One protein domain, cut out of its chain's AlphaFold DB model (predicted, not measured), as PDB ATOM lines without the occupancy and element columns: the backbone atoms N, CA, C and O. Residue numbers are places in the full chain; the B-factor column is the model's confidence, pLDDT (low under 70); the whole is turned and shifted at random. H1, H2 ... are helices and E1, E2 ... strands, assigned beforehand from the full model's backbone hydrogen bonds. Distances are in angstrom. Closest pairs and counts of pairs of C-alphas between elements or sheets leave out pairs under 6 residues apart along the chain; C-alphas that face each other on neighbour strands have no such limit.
ATOM      1  N   GLN A 227     318.108 151.715 339.778       96.06
ATOM      2  CA  GLN A 227     319.398 151.348 340.360       96.06
ATOM      3  C   GLN A 227     320.507 152.187 339.725       96.06
ATOM      4  O   GLN A 227     320.468 152.431 338.516       96.06
ATOM      5  N   LYS A 228     321.494 152.620 340.515       95.06
ATOM      6  CA  LYS A 228     322.732 153.214 339.984       95.06
ATOM      7  C   LYS A 228     323.506 152.131 339.241       95.06
ATOM      8  O   LYS A 228     323.695 151.038 339.766       95.06
ATOM      9  N   VAL A 229     323.927 152.422 338.017       92.38
ATOM     10  CA  VAL A 229     324.558 151.433 337.141       92.38
ATOM     11  C   VAL A 229     325.728 152.037 336.384       92.38
ATOM     12  O   VAL A 229     325.742 153.230 336.082       92.38
ATOM     13  N   ASN A 230     326.693 151.192 336.033       88.56
ATOM     14  CA  ASN A 230     327.683 151.509 335.018       88.56
ATOM     15  C   ASN A 230     327.129 151.040 333.656       88.56
ATOM     16  O   ASN A 230     326.953 149.843 333.456       88.56
ATOM     17  N   PRO A 231     326.841 151.923 332.689       83.81
ATOM     18  CA  PRO A 231     326.229 151.518 331.432       83.81
ATOM     19  C   PRO A 231     327.076 150.544 330.628       83.81
ATOM     20  O   PRO A 231     326.518 149.785 329.846       83.81
ATOM     21  N   VAL A 232     328.398 150.540 330.828       82.06
ATOM     22  CA  VAL A 232     329.302 149.589 330.170       82.06
ATOM     23  C   VAL A 232     329.006 148.152 330.609       82.06
ATOM     24  O   VAL A 232     329.232 147.224 329.838       82.06
ATOM     25  N   THR A 233     328.478 147.946 331.822       83.56
ATOM     26  CA  THR A 233     328.160 146.602 332.326       83.56
ATOM     27  C   THR A 233     326.796 146.103 331.854       83.56
ATOM     28  O   THR A 233     326.625 144.898 331.672       83.56
ATOM     29  N   ILE A 234     325.837 147.003 331.620       85.50
ATOM     30  CA  ILE A 234     324.462 146.642 331.233       85.50
ATOM     31  C   ILE A 234     324.290 146.610 329.720       85.50
ATOM     32  O   ILE A 234     323.722 145.667 329.166       85.50
ATOM     33  N   TYR A 235     324.799 147.626 329.033       85.25
ATOM     34  CA  TYR A 235     324.668 147.743 327.593       85.25
ATOM     35  C   TYR A 235     325.900 147.112 326.949       85.25
ATOM     36  O   TYR A 235     327.017 147.599 327.105       85.25
ATOM     37  N   LYS A 236     325.702 146.031 326.177       77.31
ATOM     38  CA  LYS A 236     326.742 145.375 325.348       77.31
ATOM     39  C   LYS A 236     327.170 146.246 324.147       77.31
ATOM     40  O   LYS A 236     327.342 145.757 323.033       77.31
ATOM     41  N   GLY A 237     327.282 147.551 324.367       67.19
ATOM     42  CA  GLY A 237     327.533 148.612 323.405       67.19
ATOM     43  C   GLY A 237     327.364 149.977 324.080       67.19
ATOM     44  O   GLY A 237     326.626 150.120 325.050       67.19
ATOM     45  N   LEU A 238     328.043 151.002 323.568       66.31
ATOM     46  CA  LEU A 238     327.973 152.370 324.087       66.31
ATOM     47  C   LEU A 238     326.653 153.057 323.679       66.31
ATOM     48  O   LEU A 238     326.678 154.098 323.028       66.31
ATOM     49  N   TYR A 239     325.492 152.537 324.090       82.31
ATOM     50  CA  TYR A 239     324.183 153.124 323.749       82.31
ATOM     51  C   TYR A 239     323.287 153.407 324.960       82.31
ATOM     52  O   TYR A 239     322.116 153.053 324.971       82.31
ATOM     53  N   TRP A 240     323.818 154.097 325.968       90.12
ATOM     54  CA  TRP A 240     323.009 154.640 327.056       90.12
ATOM     55  C   TRP A 240     322.437 156.012 326.688       90.12
ATOM     56  O   TRP A 240     323.157 156.884 326.181       90.12
ATOM     57  N   GLN A 241     321.154 156.231 326.973       92.81
ATOM     58  CA  GLN A 241     320.476 157.500 326.722       92.81
ATOM     59  C   GLN A 241     319.434 157.776 327.805       92.81
ATOM     60  O   GLN A 241     318.526 156.985 328.002       92.81
ATOM     61  N   CYS A 242     319.505 158.939 328.455       94.88
ATOM     62  CA  CYS A 242     318.468 159.349 329.405       94.88
ATOM     63  C   CYS A 242     317.114 159.504 328.689       94.88
ATOM     64  O   CYS A 242     316.986 160.376 327.824       94.88
ATOM     65  N   ASN A 243     316.087 158.747 329.084       95.00
ATOM     66  CA  ASN A 243     314.754 158.786 328.465       95.00
ATOM     67  C   ASN A 243     314.049 160.140 328.622       95.00
ATOM     68  O   ASN A 243     313.123 160.436 327.873       95.00
ATOM     69  N   ARG A 244     314.478 160.977 329.577       93.94
ATOM     70  CA  ARG A 244     313.880 162.297 329.812       93.94
ATOM     71  C   ARG A 244     314.564 163.415 329.030       93.94
ATOM     72  O   ARG A 244     313.901 164.128 328.290       93.94
ATOM     73  N   CYS A 245     315.881 163.581 329.169       94.31
ATOM     74  CA  CYS A 245     316.609 164.667 328.494       94.31
ATOM     75  C   CYS A 245     317.253 164.259 327.163       94.31
ATOM     76  O   CYS A 245     317.899 165.085 326.524       94.31
ATOM     77  N   SER A 246     317.119 162.994 326.751       92.62
ATOM     78  CA  SER A 246     317.694 162.430 325.521       92.62
ATOM     79  C   SER A 246     319.221 162.535 325.397       92.62
ATOM     80  O   SER A 246     319.764 162.197 324.343       92.62
ATOM     81  N   LYS A 247     319.940 162.965 326.443       89.31
ATOM     82  CA  LYS A 247     321.404 163.044 326.426       89.31
ATOM     83  C   LYS A 247     321.997 161.640 326.367       89.31
ATOM     84  O   LYS A 247     321.707 160.796 327.216       89.31
ATOM     85  N   LYS A 248     322.827 161.428 325.348       82.31
ATOM     86  CA  LYS A 248     323.633 160.229 325.144       82.31
ATOM     87  C   LYS A 248     325.000 160.514 325.747       82.31
ATOM     88  O   LYS A 248     325.712 161.359 325.217       82.31
ATOM     89  N   PHE A 249     325.327 159.826 326.837       69.56
ATOM     90  CA  PHE A 249     326.586 159.963 327.577       69.56
ATOM     91  C   PHE A 249     326.819 161.327 328.250       69.56
ATOM     92  O   PHE A 249     326.437 162.394 327.776       69.56
ATOM     93  N   GLY A 250     327.443 161.272 329.420       63.28
ATOM     94  CA  GLY A 250     327.785 162.419 330.252       63.28
ATOM     95  C   GLY A 250     328.440 161.927 331.538       63.28
ATOM     96  O   GLY A 250     328.266 160.773 331.911       63.28
ATOM     97  N   THR A 251     329.188 162.792 332.217       62.47
ATOM     98  CA  THR A 251     329.894 162.468 333.473       62.47
ATOM     99  C   THR A 251     328.963 162.285 334.676       62.47
ATOM    100  O   THR A 251     329.427 162.108 335.795       62.47
ATOM    101  N   SER A 252     327.652 162.426 334.488       79.94
ATOM    102  CA  SER A 252     326.686 162.236 335.561       79.94
ATOM    103  C   SER A 252     326.428 160.754 335.778       79.94
ATOM    104  O   SER A 252     326.289 160.018 334.803       79.94
ATOM    105  N   GLU A 253     326.238 160.363 337.035       88.12
ATOM    106  CA  GLU A 253     325.760 159.028 337.391       88.12
ATOM    107  C   GLU A 253     324.526 158.632 336.565       88.12
ATOM    108  O   GLU A 253     323.635 159.455 336.290       88.12
ATOM    109  N   GLN A 254     324.498 157.363 336.173       93.50
ATOM    110  CA  GLN A 254     323.466 156.774 335.336       93.50
ATOM    111  C   GLN A 254     322.615 155.818 336.166       93.50
ATOM    112  O   GLN A 254     323.127 155.054 336.985       93.50
ATOM    113  N   TYR A 255     321.305 155.891 335.955       95.38
ATOM    114  CA  TYR A 255     320.314 155.122 336.692       95.38
ATOM    115  C   TYR A 255     319.451 154.338 335.709       95.38
ATOM    116  O   TYR A 255     318.974 154.920 334.735       95.38
ATOM    117  N   HIS A 256     319.248 153.047 335.974       95.56
ATOM    118  CA  HIS A 256     318.508 152.117 335.118       95.56
ATOM    119  C   HIS A 256     317.420 151.387 335.907       95.56
ATOM    120  O   HIS A 256     317.612 151.014 337.069       95.56
ATOM    121  N   CYS A 257     316.269 151.154 335.281       96.50
ATOM    122  CA  CYS A 257     315.198 150.359 335.864       96.50
ATOM    123  C   CYS A 257     315.209 148.911 335.354       96.50
ATOM    124  O   CYS A 257     314.761 148.633 334.248       96.50
ATOM    125  N   TYR A 258     315.560 147.957 336.215       94.62
ATOM    126  CA  TYR A 258     315.527 146.526 335.872       94.62
ATOM    127  C   TYR A 258     314.120 145.929 335.692       94.62
ATOM    128  O   TYR A 258     313.986 144.803 335.222       94.62
ATOM    129  N   LYS A 259     313.059 146.641 336.095       95.75
ATOM    130  CA  LYS A 259     311.667 146.180 335.929       95.75
ATOM    131  C   LYS A 259     311.059 146.595 334.595       95.75
ATOM    132  O   LYS A 259     310.113 145.966 334.132       95.75
ATOM    133  N   CYS A 260     311.560 147.673 334.004       93.31
ATOM    134  CA  CYS A 260     311.073 148.200 332.742       93.31
ATOM    135  C   CYS A 260     312.261 148.252 331.806       93.31
ATOM    136  O   CYS A 260     313.070 149.165 331.917       93.31
ATOM    137  N   GLU A 261     312.344 147.262 330.920       80.00
ATOM    138  CA  GLU A 261     313.554 146.810 330.221       80.00
ATOM    139  C   GLU A 261     314.382 147.879 329.478       80.00
ATOM    140  O   GLU A 261     315.440 147.540 328.976       80.00
ATOM    141  N   ASN A 262     313.961 149.148 329.401       86.38
ATOM    142  CA  ASN A 262     314.675 150.229 328.714       86.38
ATOM    143  C   ASN A 262     314.374 151.627 329.297       86.38
ATOM    144  O   ASN A 262     314.127 152.576 328.545       86.38
ATOM    145  N   PHE A 263     314.306 151.762 330.625       95.00
ATOM    146  CA  PHE A 263     314.109 153.073 331.250       95.00
ATOM    147  C   PHE A 263     315.338 153.532 332.037       95.00
ATOM    148  O   PHE A 263     315.653 152.998 333.103       95.00
ATOM    149  N   ASP A 264     315.974 154.574 331.518       95.56
ATOM    150  CA  ASP A 264     317.180 155.203 332.022       95.56
ATOM    151  C   ASP A 264     316.960 156.681 332.347       95.56
ATOM    152  O   ASP A 264     316.333 157.433 331.595       95.56
ATOM    153  N   LEU A 265     317.577 157.145 333.431       95.38
ATOM    154  CA  LEU A 265     317.657 158.565 333.764       95.38
ATOM    155  C   LEU A 265     319.082 158.956 334.154       95.38
ATOM    156  O   LEU A 265     319.807 158.204 334.804       95.38
ATOM    157  N   CYS A 266     319.491 160.173 333.782       95.00
ATOM    158  CA  CYS A 266     320.673 160.785 334.389       95.00
ATOM    159  C   CYS A 266     320.349 161.264 335.808       95.00
ATOM    160  O   CYS A 266     319.205 161.628 336.098       95.00
ATOM    161  N   ARG A 267     321.382 161.385 336.651       94.06
ATOM    162  CA  ARG A 267     321.301 161.964 338.004       94.06
ATOM    163  C   ARG A 267     320.429 163.224 338.088       94.06
ATOM    164  O   ARG A 267     319.567 163.324 338.954       94.06
ATOM    165  N   PHE A 268     320.623 164.170 337.167       93.88
ATOM    166  CA  PHE A 268     319.853 165.420 337.129       93.88
ATOM    167  C   PHE A 268     318.359 165.182 336.920       93.88
ATOM    168  O   PHE A 268     317.538 165.746 337.636       93.88
ATOM    169  N   CYS A 269     318.002 164.330 335.957       94.75
ATOM    170  CA  CYS A 269     316.606 164.031 335.680       94.75
ATOM    171  C   CYS A 269     315.952 163.258 336.826       94.75
ATOM    172  O   CYS A 269     314.772 163.501 337.074       94.75
ATOM    173  N   CYS A 270     316.691 162.392 337.533       95.00
ATOM    174  CA  CYS A 270     316.210 161.738 338.752       95.00
ATOM    175  C   CYS A 270     315.877 162.761 339.846       95.00
ATOM    176  O   CYS A 270     314.771 162.726 340.378       95.00
ATOM    177  N   LEU A 271     316.793 163.695 340.132       93.38
ATOM    178  CA  LEU A 271     316.600 164.738 341.151       93.38
ATOM    179  C   LEU A 271     315.407 165.646 340.833       93.38
ATOM    180  O   LEU A 271     314.564 165.892 341.691       93.38
ATOM    181  N   GLU A 272     315.309 166.109 339.589       93.50
ATOM    182  CA  GLU A 272     314.263 167.040 339.160       93.50
ATOM    183  C   GLU A 272     312.859 166.413 339.205       93.50
ATOM    184  O   GLU A 272     311.886 167.084 339.535       93.50
ATOM    185  N   THR A 273     312.752 165.115 338.919       94.06
ATOM    186  CA  THR A 273     311.470 164.379 338.959       94.06
ATOM    187  C   THR A 273     311.205 163.675 340.273       94.06
ATOM    188  O   THR A 273     310.184 163.001 340.406       94.06
ATOM    189  N   LYS A 274     312.133 163.781 341.230       95.06
ATOM    190  CA  LYS A 274     312.093 163.031 342.489       95.06
ATOM    191  C   LYS A 274     311.888 161.528 342.247       95.06
ATOM    192  O   LYS A 274     311.154 160.867 342.978       95.06
ATOM    193  N   THR A 275     312.507 160.996 341.190       95.12
ATOM    194  CA  THR A 275     312.428 159.565 340.884       95.12
ATOM    195  C   THR A 275     313.195 158.788 341.959       95.12
ATOM    196  O   THR A 275     314.363 159.111 342.204       95.12
ATOM    197  N   PRO A 276     312.587 157.773 342.599       95.75
ATOM    198  CA  PRO A 276     313.261 156.986 343.625       95.75
ATOM    199  C   PRO A 276     314.455 156.232 343.031       95.75
ATOM    200  O   PRO A 276     314.378 155.670 341.937       95.75
ATOM    201  N   THR A 277     315.566 156.208 343.766       96.31
ATOM    202  CA  THR A 277     316.824 155.581 343.338       96.31
ATOM    203  C   THR A 277     317.414 154.694 344.430       96.31
ATOM    204  O   THR A 277     317.097 154.843 345.609       96.31
ATOM    205  N   THR A 278     318.246 153.729 344.041       95.44
ATOM    206  CA  THR A 278     319.044 152.908 344.957       95.44
ATOM    207  C   THR A 278     320.493 152.838 344.454       95.44
ATOM    208  O   THR A 278     320.713 152.381 343.330       95.44
ATOM    209  N   PRO A 279     321.481 153.290 345.250       93.56
ATOM    210  CA  PRO A 279     321.303 154.046 346.496       93.56
ATOM    211  C   PRO A 279     320.549 155.366 346.254       93.56
ATOM    212  O   PRO A 279     320.478 155.842 345.120       93.56
ATOM    213  N   GLU A 280     319.964 155.941 347.311       94.88
ATOM    214  CA  GLU A 280     319.381 157.281 347.217       94.88
ATOM    215  C   GLU A 280     320.454 158.280 346.767       94.88
ATOM    216  O   GLU A 280     321.597 158.246 347.234       94.88
ATOM    217  N   ILE A 281     320.087 159.174 345.847       92.31
ATOM    218  CA  ILE A 281     320.976 160.229 345.365       92.31
ATOM    219  C   ILE A 281     321.327 161.158 346.534       92.31
ATOM    220  O   ILE A 281     320.559 162.049 346.892       92.31
ATOM    221  N   GLY A 282     322.513 160.966 347.116       87.50
ATOM    222  CA  GLY A 282     323.028 161.845 348.163       87.50
ATOM    223  C   GLY A 282     323.268 163.263 347.644       87.50
ATOM    224  O   GLY A 282     323.488 163.463 346.450       87.50
ATOM    225  N   ASN A 283     323.279 164.253 348.539       75.00
ATOM    226  CA  ASN A 283     323.648 165.635 348.225       75.00
ATOM    227  C   ASN A 283     325.154 165.727 347.922       75.00
ATOM    228  O   ASN A 283     325.929 166.201 348.745       75.00
ATOM    229  N   THR A 284     325.606 165.237 346.767       67.00
ATOM    230  CA  THR A 284     326.969 165.529 346.317       67.00
ATOM    231  C   THR A 284     327.021 166.999 345.947       67.00
ATOM    232  O   THR A 284     326.218 167.453 345.124       67.00
ATOM    233  N   GLU A 285     327.954 167.729 346.541       46.50
ATOM    234  CA  GLU A 285     328.184 169.126 346.208       46.50
ATOM    235  C   GLU A 285     328.565 169.231 344.718       46.50
ATOM    236  O   GLU A 285     329.450 168.503 344.255       46.50
ATOM    237  N   PRO A 286     327.865 170.052 343.915       54.72
ATOM    238  CA  PRO A 286     328.219 170.243 342.517       54.72
ATOM    239  C   PRO A 286     329.626 170.820 342.421       54.72
ATOM    240  O   PRO A 286     329.868 171.943 342.859       54.72
ATOM    241  N   LEU A 287     330.546 170.091 341.782       46.50
ATOM    242  CA  LEU A 287     331.842 170.658 341.445       46.50
ATOM    243  C   LEU A 287     331.627 171.597 340.253       46.50
ATOM    244  O   LEU A 287     331.520 171.186 339.092       46.50
ATOM    245  N   SER A 288     331.493 172.886 340.547       41.56
ATOM    246  CA  SER A 288     331.462 173.905 339.508       41.56
ATOM    247  C   SER A 288     332.872 174.020 338.934       41.56
ATOM    248  O   SER A 288     333.767 174.551 339.584       41.56
ATOM    249  N   LEU A 289     333.092 173.470 337.737       43.88
ATOM    250  CA  LEU A 289     334.305 173.700 336.953       43.88
ATOM    251  C   LEU A 289     334.000 174.826 335.954       43.88
ATOM    252  O   LEU A 289     333.485 174.549 334.868       43.88
ATOM    253  N   PRO A 290     334.288 176.097 336.296       40.38
ATOM    254  CA  PRO A 290     333.697 177.274 335.650       40.38
ATOM    255  C   PRO A 290     334.097 177.510 334.183       40.38
ATOM    256  O   PRO A 290     333.729 178.537 333.620       40.38
ATOM    257  N   ARG A 291     334.868 176.621 333.543       39.69
ATOM    258  CA  ARG A 291     335.439 176.878 332.208       39.69
ATOM    259  C   ARG A 291     335.289 175.765 331.170       39.69
ATOM    260  O   ARG A 291     335.723 175.978 330.045       39.69
ATOM    261  N   LEU A 292     334.693 174.612 331.495       35.53
ATOM    262  CA  LEU A 292     334.692 173.459 330.574       35.53
ATOM    263  C   LEU A 292     333.307 172.969 330.125       35.53
ATOM    264  O   LEU A 292     333.209 172.417 329.034       35.53
ATOM    265  N   HIS A 293     332.228 173.192 330.889       30.33
ATOM    266  CA  HIS A 293     330.884 172.725 330.513       30.33
ATOM    267  C   HIS A 293     329.770 173.683 330.970       30.33
ATOM    268  O   HIS A 293     329.886 174.337 331.999       30.33
ATOM    269  N   GLN A 294     328.657 173.730 330.223       44.38
ATOM    270  CA  GLN A 294     327.449 174.528 330.530       44.38
ATOM    271  C   GLN A 294     326.529 173.889 331.596       44.38
ATOM    272  O   GLN A 294     325.351 174.223 331.694       44.38
ATOM    273  N   HIS A 295     327.031 172.947 332.392       45.25
ATOM    274  CA  HIS A 295     326.304 172.351 333.511       45.25
ATOM    275  C   HIS A 295     327.281 171.926 334.607       45.25
ATOM    276  O   HIS A 295     328.441 171.625 334.319       45.25
ATOM    277  N   SER A 296     326.804 171.852 335.853       46.97
ATOM    278  CA  SER A 296     327.581 171.306 336.967       46.97
ATOM    279  C   SER A 296     328.060 169.892 336.626       46.97
ATOM    280  O   SER A 296     327.312 169.090 336.058       46.97
ATOM    281  N   LEU A 297     329.316 169.585 336.929       49.03
ATOM    282  CA  LEU A 297     329.822 168.222 336.856       49.03
ATOM    283  C   LEU A 297     329.822 167.670 338.278       49.03
ATOM    284  O   LEU A 297     330.252 168.336 339.214       49.03
ATOM    285  N   TYR A 298     329.316 166.455 338.438       58.44
ATOM    286  CA  TYR A 298     329.450 165.715 339.683       58.44
ATOM    287  C   TYR A 298     330.521 164.662 339.440       58.44
ATOM    288  O   TYR A 298     330.419 163.891 338.485       58.44
ATOM    289  N   CYS A 299     331.583 164.683 340.238       47.25
ATOM    290  CA  CYS A 299     332.577 163.625 340.216       47.25
ATOM    291  C   CYS A 299     331.917 162.335 340.716       47.25
ATOM    292  O   CYS A 299     331.372 162.296 341.816       47.25
ATOM    293  N   MET A 300     331.954 161.279 339.902       47.41
ATOM    294  CA  MET A 300     331.751 159.935 340.432       47.41
ATOM    295  C   MET A 300     332.914 159.646 341.384       47.41
ATOM    296  O   MET A 300     334.067 159.937 341.045       47.41
ATOM    297  N   SER A 301     332.633 159.105 342.569       46.38
ATOM    298  CA  SER A 301     333.701 158.583 343.421       46.38
ATOM    299  C   SER A 301     334.471 157.520 342.628       46.38
ATOM    300  O   SER A 301     333.843 156.754 341.896       46.38
ATOM    301  N   PRO A 302     335.803 157.403 342.754       41.44
ATOM    302  CA  PRO A 302     336.536 156.278 342.174       41.44
ATOM    303  C   PRO A 302     335.922 154.915 342.544       41.44
ATOM    304  O   PRO A 302     335.901 154.021 341.708       41.44
ATOM    305  N   LEU A 303     335.332 154.783 343.739       47.75
ATOM    306  CA  LEU A 303     334.600 153.579 344.168       47.75
ATOM    307  C   LEU A 303     333.307 153.323 343.371       47.75
ATOM    308  O   LEU A 303     332.870 152.186 343.268       47.75
ATOM    309  N   ASP A 304     332.698 154.365 342.801       50.75
ATOM    310  CA  ASP A 304     331.515 154.244 341.939       50.75
ATOM    311  C   ASP A 304     331.873 153.849 340.497       50.75
ATOM    312  O   ASP A 304     331.006 153.432 339.731       50.75
TER     313      ASP A 304
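AT A GLANCE: This is residues 227 to 304 of the 453 residues of an uncharacterized protein of Polysphondylium pallidum (strain ATCC 26659 / Pp 5 / PN500) (UniProt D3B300). With little regular structure, this domain is a small three-stranded sheet among loops, with short helices H1 and H2 by it; residues 274 to 304 swing away and fold back. The 78 printed residues hold E1, H1, E2, E3, H2 along the chain, sheet order E1, E2, E3. The class is mixed, with 20 residues in named elements; the whole is compact, radius of gyration of the C-alphas 12.4 A, spans 37 by 26 by 25 A.

HOW THE PARTS SIT: E1, residues 227 to 229, and E2, residues 254 to 256, meet only at a point; C-alphas 228 and 255 face each other at 4.5 A. H1, residues 231 to 234, only grazes the sheet; the closest C-alphas of H1 and E2, Pro 231 and Gln 254, are 7.1 A apart. E2 and E3, residues 264 to 266, form an antiparallel hairpin, with N 255 and O 265 within hydrogen-bond range at 3.0 A. H2, residues 267 to 273, only grazes the sheet; every O i to N i+4 pair in it is within hydrogen-bond range, and H1 is too short for one.

IN THESE COORDINATES: E1 begins at C-alpha 227 (319.398, 151.348, 340.360); H2, 10.2 A long, ends at C-alpha 273 (311.470, 164.379, 338.959).

THE WHOLE: The farthest C-alphas, Lys 259 and Arg 291, are 39.0 A apart. The printed part has no cut; the link H1 to E2 is long. pLDDT is under 70 at residues 237 to 238, 249 to 251 and 284 to 304.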